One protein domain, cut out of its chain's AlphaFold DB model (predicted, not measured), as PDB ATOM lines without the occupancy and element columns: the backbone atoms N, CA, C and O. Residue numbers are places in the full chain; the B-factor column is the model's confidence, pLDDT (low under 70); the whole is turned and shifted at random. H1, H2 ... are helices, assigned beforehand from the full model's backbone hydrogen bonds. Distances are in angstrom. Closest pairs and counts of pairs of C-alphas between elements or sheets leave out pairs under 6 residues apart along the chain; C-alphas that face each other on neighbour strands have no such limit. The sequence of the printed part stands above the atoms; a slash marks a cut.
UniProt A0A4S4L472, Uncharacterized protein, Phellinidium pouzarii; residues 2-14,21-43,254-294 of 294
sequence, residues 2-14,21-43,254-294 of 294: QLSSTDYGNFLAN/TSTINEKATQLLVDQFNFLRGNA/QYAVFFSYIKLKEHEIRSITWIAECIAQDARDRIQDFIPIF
ATOM      1  N   GLN A   2      34.281 -10.320  13.909       79.00
ATOM      2  CA  GLN A   2      35.358  -9.353  14.209       79.00
ATOM      3  C   GLN A   2      35.097  -7.913  13.710       79.00
ATOM      4  O   GLN A   2      35.489  -6.960  14.370       79.00
ATOM      5  N   LEU A   3      34.406  -7.730  12.576       80.25
ATOM      6  CA  LEU A   3      34.056  -6.388  12.069       80.25
ATOM      7  C   LEU A   3      32.934  -5.719  12.882       80.25
ATOM      8  O   LEU A   3      32.835  -4.503  12.923       80.25
ATOM      9  N   SER A   4      32.109  -6.502  13.579       81.81
ATOM     10  CA  SER A   4      31.006  -5.971  14.392       81.81
ATOM     11  C   SER A   4      31.459  -5.322  15.697       81.81
ATOM     12  O   SER A   4      30.688  -4.590  16.308       81.81
ATOM     13  N   SER A   5      32.695  -5.588  16.131       86.12
ATOM     14  CA  SER A   5      33.314  -4.910  17.273       86.12
ATOM     15  C   SER A   5      34.019  -3.602  16.904       86.12
ATOM     16  O   SER A   5      34.526  -2.937  17.802       86.12
ATOM     17  N   THR A   6      34.094  -3.248  15.618       88.94
ATOM     18  CA  THR A   6      34.673  -1.981  15.146       88.94
ATOM     19  C   THR A   6      33.567  -1.002  14.739       88.94
ATOM     20  O   THR A   6      32.381  -1.329  14.809       88.94
ATOM     21  N   ASP A   7      33.941   0.196  14.279       85.44
ATOM     22  CA  ASP A   7      33.004   1.247  13.846       85.44
ATOM     23  C   ASP A   7      32.097   0.833  12.670       85.44
ATOM     24  O   ASP A   7      31.086   1.483  12.409       85.44
ATOM     25  N   TYR A   8      32.413  -0.269  11.980       83.31
ATOM     26  CA  TYR A   8      31.556  -0.858  10.946       83.31
ATOM     27  C   TYR A   8      30.270  -1.479  11.516       83.31
ATOM     28  O   TYR A   8      29.281  -1.634  10.794       83.31
ATOM     29  N   GLY A   9      30.259  -1.842  12.802       84.50
ATOM     30  CA  GLY A   9      29.086  -2.363  13.494       84.50
ATOM     31  C   GLY A   9      28.393  -3.516  12.752       84.50
ATOM     32  O   GLY A   9      29.013  -4.470  12.279       84.50
ATOM     33  N   ASN A  10      27.068  -3.440  12.645       83.81
ATOM     34  CA  ASN A  10      26.234  -4.519  12.106       83.81
ATOM     35  C   ASN A  10      25.838  -4.312  10.634       83.81
ATOM     36  O   ASN A  10      24.729  -4.668  10.238       83.81
ATOM     37  N   PHE A  11      26.732  -3.762   9.808       85.06
ATOM     38  CA  PHE A  11      26.431  -3.451   8.402       85.06
ATOM     39  C   PHE A  11      26.109  -4.681   7.522       85.06
ATOM     40  O   PHE A  11      25.452  -4.543   6.496       85.06
ATOM     41  N   LEU A  12      26.505  -5.890   7.946       84.00
ATOM     42  CA  LEU A  12      26.239  -7.162   7.248       84.00
ATOM     43  C   LEU A  12      25.076  -7.978   7.846       84.00
ATOM     44  O   LEU A  12      24.871  -9.123   7.457       84.00
ATOM     45  N   ALA A  13      24.325  -7.443   8.814       81.38
ATOM     46  CA  ALA A  13      23.344  -8.234   9.570       81.38
ATOM     47  C   ALA A  13      22.137  -8.724   8.749       81.38
ATOM     48  O   ALA A  13      21.513  -9.713   9.127       81.38
ATOM     49  N   ASN A  14      21.814  -8.046   7.644       81.38
ATOM     50  CA  ASN A  14      20.645  -8.344   6.811       81.38
ATOM     51  C   ASN A  14      20.975  -9.174   5.559       81.38
ATOM     52  O   ASN A  14      20.072  -9.461   4.778       81.38
ATOM     53  N   THR A  21      32.539 -11.787  -1.160       86.50
ATOM     54  CA  THR A  21      33.515 -10.706  -0.939       86.50
ATOM     55  C   THR A  21      33.095  -9.402  -1.623       86.50
ATOM     56  O   THR A  21      33.343  -8.328  -1.073       86.50
ATOM     57  N   SER A  22      32.387  -9.478  -2.756       86.50
ATOM     58  CA  SER A  22      31.821  -8.306  -3.433       86.50
ATOM     59  C   SER A  22      30.740  -7.635  -2.587       86.50
ATOM     60  O   SER A  22      30.802  -6.427  -2.387       86.50
ATOM     61  N   THR A  23      29.840  -8.408  -1.967       86.69
ATOM     62  CA  THR A  23      28.813  -7.861  -1.060       86.69
ATOM     63  C   THR A  23      29.436  -7.126   0.134       86.69
ATOM     64  O   THR A  23      28.924  -6.092   0.561       86.69
ATOM     65  N   ILE A  24      30.563  -7.611   0.674       88.12
ATOM     66  CA  ILE A  24      31.283  -6.916   1.759       88.12
ATOM     67  C   ILE A  24      31.793  -5.554   1.278       88.12
ATOM     68  O   ILE A  24      31.598  -4.556   1.972       88.12
ATOM     69  N   ASN A  25      32.414  -5.516   0.095       89.31
ATOM     70  CA  ASN A  25      32.927  -4.285  -0.500       89.31
ATOM     71  C   ASN A  25      31.800  -3.274  -0.779       89.31
ATOM     72  O   ASN A  25      31.893  -2.112  -0.387       89.31
ATOM     73  N   GLU A  26      30.705  -3.728  -1.390       88.56
ATOM     74  CA  GLU A  26      29.544  -2.896  -1.719       88.56
ATOM     75  C   GLU A  26      28.942  -2.247  -0.471       88.56
ATOM     76  O   GLU A  26      28.766  -1.031  -0.425       88.56
ATOM     77  N   LYS A  27      28.679  -3.026   0.586       89.19
ATOM     78  CA  LYS A  27      28.077  -2.482   1.815       89.19
ATOM     79  C   LYS A  27      29.032  -1.580   2.588       89.19
ATOM     80  O   LYS A  27      28.590  -0.589   3.168       89.19
ATOM     81  N   ALA A  28      30.325  -1.898   2.601       89.56
ATOM     82  CA  ALA A  28      31.330  -1.043   3.225       89.56
ATOM     83  C   ALA A  28      31.467   0.296   2.478       89.56
ATOM     84  O   ALA A  28      31.532   1.351   3.111       89.56
ATOM     85  N   THR A  29      31.427   0.261   1.143       90.56
ATOM     86  CA  THR A  29      31.432   1.455   0.287       90.56
ATOM     87  C   THR A  29      30.157   2.272   0.471       90.56
ATOM     88  O   THR A  29      30.234   3.489   0.605       90.56
ATOM     89  N   GLN A  30      28.990   1.628   0.575       90.38
ATOM     90  CA  GLN A  30      27.728   2.324   0.834       90.38
ATOM     91  C   GLN A  30      27.761   3.093   2.161       90.38
ATOM     92  O   GLN A  30      27.350   4.247   2.216       90.38
ATOM     93  N   LEU A  31      28.317   2.499   3.219       91.06
ATOM     94  CA  LEU A  31      28.463   3.179   4.506       91.06
ATOM     95  C   LEU A  31      29.381   4.410   4.409       91.06
ATOM     96  O   LEU A  31      29.091   5.442   5.015       91.06
ATOM     97  N   LEU A  32      30.460   4.330   3.624       91.94
ATOM     98  CA  LEU A  32      31.325   5.480   3.343       91.94
ATOM     99  C   LEU A  32      30.577   6.579   2.572       91.94
ATOM    100  O   LEU A  32      30.715   7.759   2.894       91.94
ATOM    101  N   VAL A  33      29.761   6.199   1.588       92.00
ATOM    102  CA  VAL A  33      28.940   7.123   0.792       92.00
ATOM    103  C   VAL A  33      27.915   7.835   1.663       92.00
ATOM    104  O   VAL A  33      27.790   9.054   1.581       92.00
ATOM    105  N   ASP A  34      27.220   7.110   2.537       91.44
ATOM    106  CA  ASP A  34      26.223   7.691   3.436       91.44
ATOM    107  C   ASP A  34      26.868   8.715   4.384       91.44
ATOM    108  O   ASP A  34      26.333   9.807   4.596       91.44
ATOM    109  N   GLN A  35      28.063   8.407   4.902       91.56
ATOM    110  CA  GLN A  35      28.852   9.347   5.703       91.56
ATOM    111  C   GLN A  35      29.277  10.577   4.895       91.56
ATOM    112  O   GLN A  35      29.170  11.702   5.385       91.56
ATOM    113  N   PHE A  36      29.741  10.385   3.658       93.31
ATOM    114  CA  PHE A  36      30.125  11.485   2.779       93.31
ATOM    115  C   PHE A  36      28.932  12.394   2.463       93.31
ATOM    116  O   PHE A  36      29.036  13.611   2.603       93.31
ATOM    117  N   ASN A  37      27.780  11.817   2.124       91.38
ATOM    118  CA  ASN A  37      26.550  12.554   1.843       91.38
ATOM    119  C   ASN A  37      26.056  13.323   3.070       91.38
ATOM    120  O   ASN A  37      25.624  14.471   2.949       91.38
ATOM    121  N   PHE A  38      26.187  12.743   4.265       93.31
ATOM    122  CA  PHE A  38      25.903  13.453   5.506       93.31
ATOM    123  C   PHE A  38      26.827  14.666   5.694       93.31
ATOM    124  O   PHE A  38      26.347  15.760   5.999       93.31
ATOM    125  N   LEU A  39      28.137  14.518   5.471       92.50
ATOM    126  CA  LEU A  39      29.082  15.641   5.536       92.50
ATOM    127  C   LEU A  39      28.753  16.709   4.486       92.50
ATOM    128  O   LEU A  39      28.700  17.896   4.808       92.50
ATOM    129  N   ARG A  40      28.467  16.289   3.251       91.38
ATOM    130  CA  ARG A  40      28.143  17.172   2.129       91.38
ATOM    131  C   ARG A  40      26.846  17.946   2.337       91.38
ATOM    132  O   ARG A  40      26.795  19.121   1.972       91.38
ATOM    133  N   GLY A  41      25.830  17.321   2.934       92.25
ATOM    134  CA  GLY A  41      24.544  17.950   3.249       92.25
ATOM    135  C   GLY A  41      24.622  19.000   4.359       92.25
ATOM    136  O   GLY A  41      23.791  19.902   4.406       92.25
ATOM    137  N   ASN A  42      25.637  18.921   5.226       93.50
ATOM    138  CA  ASN A  42      25.888  19.901   6.289       93.50
ATOM    139  C   ASN A  42      26.972  20.935   5.923       93.50
ATOM    140  O   ASN A  42      27.240  21.849   6.705       93.50
ATOM    141  N   ALA A  43      27.618  20.799   4.764       93.94
ATOM    142  CA  ALA A  43      28.682  21.691   4.325       93.94
ATOM    143  C   ALA A  43      28.127  22.953   3.647       93.94
ATOM    144  O   ALA A  43      27.242  22.885   2.796       93.94
ATOM    145  N   GLN A 254      41.923  22.863   8.595       90.31
ATOM    146  CA  GLN A 254      42.142  22.766   7.154       90.31
ATOM    147  C   GLN A 254      41.207  21.743   6.493       90.31
ATOM    148  O   GLN A 254      40.829  20.751   7.118       90.31
ATOM    149  N   TYR A 255      40.822  21.979   5.236       91.06
ATOM    150  CA  TYR A 255      39.831  21.138   4.547       91.06
ATOM    151  C   TYR A 255      40.424  19.866   3.925       91.06
ATOM    152  O   TYR A 255      39.676  18.932   3.645       91.06
ATOM    153  N   ALA A 256      41.755  19.756   3.786       91.75
ATOM    154  CA  ALA A 256      42.378  18.541   3.245       91.75
ATOM    155  C   ALA A 256      42.109  17.303   4.111       91.75
ATOM    156  O   ALA A 256      42.172  16.184   3.617       91.75
ATOM    157  N   VAL A 257      41.756  17.493   5.388       93.00
ATOM    158  CA  VAL A 257      41.360  16.407   6.296       93.00
ATOM    159  C   VAL A 257      40.169  15.622   5.739       93.00
ATOM    160  O   VAL A 257      40.149  14.403   5.866       93.00
ATOM    161  N   PHE A 258      39.213  16.281   5.075       93.31
ATOM    162  CA  PHE A 258      38.080  15.597   4.441       93.31
ATOM    163  C   PHE A 258      38.537  14.731   3.264       93.31
ATOM    164  O   PHE A 258      38.127  13.575   3.159       93.31
ATOM    165  N   PHE A 259      39.441  15.253   2.430       92.56
ATOM    166  CA  PHE A 259      40.036  14.499   1.324       92.56
ATOM    167  C   PHE A 259      40.793  13.270   1.829       92.56
ATOM    168  O   PHE A 259      40.534  12.145   1.400       92.56
ATOM    169  N   SER A 260      41.686  13.474   2.798       93.12
ATOM    170  CA  SER A 260      42.489  12.403   3.377       93.12
ATOM    171  C   SER A 260      41.649  11.384   4.141       93.12
ATOM    172  O   SER A 260      41.964  10.201   4.086       93.12
ATOM    173  N   TYR A 261      40.562  11.794   4.802       92.88
ATOM    174  CA  TYR A 261      39.636  10.868   5.457       92.88
ATOM    175  C   TYR A 261      38.996   9.905   4.457       92.88
ATOM    176  O   TYR A 261      39.070   8.695   4.658       92.88
ATOM    177  N   ILE A 262      38.428  10.424   3.361       92.50
ATOM    178  CA  ILE A 262      37.795   9.582   2.338       92.50
ATOM    179  C   ILE A 262      38.823   8.647   1.702       92.50
ATOM    180  O   ILE A 262      38.591   7.443   1.665       92.50
ATOM    181  N   LYS A 263      39.999   9.153   1.308       91.81
ATOM    182  CA  LYS A 263      41.047   8.315   0.703       91.81
ATOM    183  C   LYS A 263      41.550   7.221   1.644       91.81
ATOM    184  O   LYS A 263      41.701   6.078   1.226       91.81
ATOM    185  N   LEU A 264      41.777   7.527   2.923       92.88
ATOM    186  CA  LEU A 264      42.191   6.510   3.898       92.88
ATOM    187  C   LEU A 264      41.087   5.479   4.161       92.88
ATOM    188  O   LEU A 264      41.400   4.300   4.301       92.88
ATOM    189  N   LYS A 265      39.816   5.895   4.188       92.00
ATOM    190  CA  LYS A 265      38.682   4.970   4.316       92.00
ATOM    191  C   LYS A 265      38.537   4.059   3.099       92.00
ATOM    192  O   LYS A 265      38.267   2.877   3.270       92.00
ATOM    193  N   GLU A 266      38.788   4.551   1.889       90.69
ATOM    194  CA  GLU A 266      38.849   3.700   0.691       90.69
ATOM    195  C   GLU A 266      39.968   2.656   0.785       90.69
ATOM    196  O   GLU A 266      39.758   1.488   0.453       90.69
ATOM    197  N   HIS A 267      41.148   3.048   1.280       90.06
ATOM    198  CA  HIS A 267      42.246   2.107   1.538       90.06
ATOM    199  C   HIS A 267      41.883   1.070   2.612       90.06
ATOM    200  O   HIS A 267      42.229  -0.104   2.471       90.06
ATOM    201  N   GLU A 268      41.152   1.469   3.657       91.06
ATOM    202  CA  GLU A 268      40.621   0.553   4.676       91.06
ATOM    203  C   GLU A 268      39.681  -0.487   4.058       91.06
ATOM    204  O   GLU A 268      39.866  -1.684   4.270       91.06
ATOM    205  N   ILE A 269      38.721  -0.045   3.236       90.69
ATOM    206  CA  ILE A 269      37.773  -0.929   2.546       90.69
ATOM    207  C   ILE A 269      38.525  -1.901   1.632       90.69
ATOM    208  O   ILE A 269      38.309  -3.108   1.730       90.69
ATOM    209  N   ARG A 270      39.480  -1.415   0.825       89.44
ATOM    210  CA  ARG A 270      40.319  -2.269  -0.035       89.44
ATOM    211  C   ARG A 270      41.079  -3.326   0.772       89.44
ATOM    212  O   ARG A 270      41.122  -4.485   0.370       89.44
ATOM    213  N   SER A 271      41.638  -2.945   1.920       89.75
ATOM    214  CA  SER A 271      42.358  -3.866   2.812       89.75
ATOM    215  C   SER A 271      41.429  -4.934   3.394       89.75
ATOM    216  O   SER A 271      41.786  -6.110   3.438       89.75
ATOM    217  N   ILE A 272      40.217  -4.550   3.805       90.00
ATOM    218  CA  ILE A 272      39.200  -5.485   4.306       90.00
ATOM    219  C   ILE A 272      38.793  -6.474   3.209       90.00
ATOM    220  O   ILE A 272      38.715  -7.675   3.475       90.00
ATOM    221  N   THR A 273      38.566  -5.997   1.983       89.38
ATOM    222  CA  THR A 273      38.218  -6.849   0.839       89.38
ATOM    223  C   THR A 273      39.352  -7.808   0.489       89.38
ATOM    224  O   THR A 273      39.090  -9.000   0.341       89.38
ATOM    225  N   TRP A 274      40.606  -7.345   0.465       89.44
ATOM    226  CA  TRP A 274      41.777  -8.203   0.245       89.44
ATOM    227  C   TRP A 274      41.869  -9.335   1.272       89.44
ATOM    228  O   TRP A 274      42.037 -10.505   0.921       89.44
ATOM    229  N   ILE A 275      41.697  -9.010   2.559       88.88
ATOM    230  CA  ILE A 275      41.699 -10.004   3.637       88.88
ATOM    231  C   ILE A 275      40.543 -10.995   3.452       88.88
ATOM    232  O   ILE A 275      40.735 -12.203   3.609       88.88
ATOM    233  N   ALA A 276      39.351 -10.509   3.096       87.75
ATOM    234  CA  ALA A 276      38.190 -11.358   2.854       87.75
ATOM    235  C   ALA A 276      38.408 -12.318   1.669       87.75
ATOM    236  O   ALA A 276      38.058 -13.494   1.772       87.75
ATOM    237  N   GLU A 277      39.034 -11.857   0.584       88.56
ATOM    238  CA  GLU A 277      39.394 -12.678  -0.580       88.56
ATOM    239  C   GLU A 277      40.442 -13.735  -0.240       88.56
ATOM    240  O   GLU A 277      40.254 -14.910  -0.564       88.56
ATOM    241  N   CYS A 278      41.499 -13.359   0.483       88.12
ATOM    242  CA  CYS A 278      42.525 -14.304   0.918       88.12
ATOM    243  C   CYS A 278      41.941 -15.404   1.818       88.12
ATOM    244  O   CYS A 278      42.319 -16.568   1.692       88.12
ATOM    245  N   ILE A 279      41.004 -15.058   2.707       87.62
ATOM    246  CA  ILE A 279      40.301 -16.029   3.559       87.62
ATOM    247  C   ILE A 279      39.384 -16.926   2.723       87.62
ATOM    248  O   ILE A 279      39.380 -18.140   2.924       87.62
ATOM    249  N   ALA A 280      38.623 -16.360   1.782       86.56
ATOM    250  CA  ALA A 280      37.721 -17.123   0.921       86.56
ATOM    251  C   ALA A 280      38.468 -18.117   0.011       86.56
ATOM    252  O   ALA A 280      37.940 -19.188  -0.284       86.56
ATOM    253  N   GLN A 281      39.696 -17.784  -0.399       88.38
ATOM    254  CA  GLN A 281      40.565 -18.625  -1.234       88.38
ATOM    255  C   GLN A 281      41.535 -19.517  -0.425       88.38
ATOM    256  O   GLN A 281      42.332 -20.233  -1.024       88.38
ATOM    257  N   ASP A 282      41.498 -19.465   0.914       85.38
ATOM    258  CA  ASP A 282      42.444 -20.116   1.850       85.38
ATOM    259  C   ASP A 282      43.936 -19.809   1.570       85.38
ATOM    260  O   ASP A 282      44.840 -20.548   1.961       85.38
ATOM    261  N   ALA A 283      44.218 -18.669   0.932       84.44
ATOM    262  CA  ALA A 283      45.558 -18.206   0.579       84.44
ATOM    263  C   ALA A 283      46.187 -17.406   1.733       84.44
ATOM    264  O   ALA A 283      46.343 -16.185   1.669       84.44
ATOM    265  N   ARG A 284      46.536 -18.096   2.825       79.62
ATOM    266  CA  ARG A 284      46.975 -17.448   4.078       79.62
ATOM    267  C   ARG A 284      48.329 -16.753   4.008       79.62
ATOM    268  O   ARG A 284      48.581 -15.853   4.806       79.62
ATOM    269  N   ASP A 285      49.161 -17.136   3.049       80.81
ATOM    270  CA  ASP A 285      50.526 -16.625   2.914       80.81
ATOM    271  C   ASP A 285      50.568 -15.147   2.492       80.81
ATOM    272  O   ASP A 285      51.505 -14.443   2.853       80.81
ATOM    273  N   ARG A 286      49.527 -14.655   1.797       77.19
ATOM    274  CA  ARG A 286      49.422 -13.268   1.292       77.19
ATOM    275  C   ARG A 286      48.493 -12.365   2.108       77.19
ATOM    276  O   ARG A 286      48.245 -11.216   1.750       77.19
ATOM    277  N   ILE A 287      47.975 -12.858   3.236       77.12
ATOM    278  CA  ILE A 287      47.061 -12.076   4.087       77.12
ATOM    279  C   ILE A 287      47.744 -10.819   4.633       77.12
ATOM    280  O   ILE A 287      47.056  -9.846   4.906       77.12
ATOM    281  N   GLN A 288      49.070 -10.823   4.803       79.31
ATOM    282  CA  GLN A 288      49.817  -9.691   5.366       79.31
ATOM    283  C   GLN A 288      50.168  -8.606   4.338       79.31
ATOM    284  O   GLN A 288      50.678  -7.565   4.738       79.31
ATOM    285  N   ASP A 289      49.842  -8.801   3.057       78.06
ATOM    286  CA  ASP A 289      50.189  -7.874   1.969       78.06
ATOM    287  C   ASP A 289      49.277  -6.625   1.912       78.06
ATOM    288  O   ASP A 289      49.290  -5.877   0.939       78.06
ATOM    289  N   PHE A 290      48.474  -6.359   2.950       80.44
ATOM    290  CA  PHE A 290      47.697  -5.118   3.043       80.44
ATOM    291  C   PHE A 290      48.536  -3.970   3.616       80.44
ATOM    292  O   PHE A 290      49.467  -4.165   4.396       80.44
ATOM    293  N   ILE A 291      48.156  -2.737   3.284       78.31
ATOM    294  CA  ILE A 291      48.883  -1.538   3.709       78.31
ATOM    295  C   ILE A 291      48.240  -0.970   4.985       78.31
ATOM    296  O   ILE A 291      47.105  -0.490   4.938       78.31
ATOM    297  N   PRO A 292      48.937  -0.968   6.139       80.94
ATOM    298  CA  PRO A 292      48.375  -0.466   7.386       80.94
ATOM    299  C   PRO A 292      48.267   1.069   7.394       80.94
ATOM    300  O   PRO A 292      49.254   1.818   7.334       80.94
ATOM    301  N   ILE A 293      47.033   1.558   7.522       80.94
ATOM    302  CA  ILE A 293      46.716   2.993   7.532       80.94
ATOM    303  C   ILE A 293      46.865   3.664   8.903       80.94
ATOM    304  O   ILE A 293      47.136   4.859   8.929       80.94
ATOM    305  N   PHE A 294      46.811   2.948  10.028       74.31
ATOM    306  CA  PHE A 294      47.058   3.491  11.373       74.31
ATOM    307  C   PHE A 294      47.680   2.441  12.288       74.31
ATOM    308  O   PHE A 294      47.374   1.246  12.091       74.31
TER     309      PHE A 294
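AT A GLANCE: This is residues 2 to 14, 21 to 43 and 254 to 294 of the 294 residues of an uncharacterized protein of Phellinidium pouzarii (UniProt A0A4S4L472). Two long helices, H1 and H2, lie side by side and run opposite ways, as a pair of nearly parallel rods. Residues 2 to 14 lie as a loop to one side of the pair, and after H2 the last residues, 281 to 294, turn and fold back beside H2. The printed part has 77 residues, with two named helices, H1 then H2, and no named strand; the class is all helix. It is only just loose, close to compact, with a radius of gyration of the C-alphas of 14.0 A and spans of 44 by 30 by 21 A.

HOW THE PARTS SIT: H1, residues 21 to 42, and H2, residues 256 to 280, touch, their closest C-alphas being those of Asn 25 and Thr 273, 6.0 A apart. Their lines stand at a shallow tilt of 14 degrees, opposite ways. In both helices every O i to N i+4 pair is within hydrogen-bond range.

IN THESE COORDINATES: H1 begins at C-alpha 21 (33.515, -10.706, -0.939) and is 32.4 A long. H2 is 36.0 A long and ends at C-alpha 280 (37.721, -17.123, 0.921).

THE WHOLE: The C-alphas farthest apart, of Asn 42 and Asp 285, are 44.2 A apart. Residues 15 to 20 and 44 to 253 are not printed; the C-alpha gaps are 15.2 A and 13.8 A. No printed residue is under 70 in pLDDT.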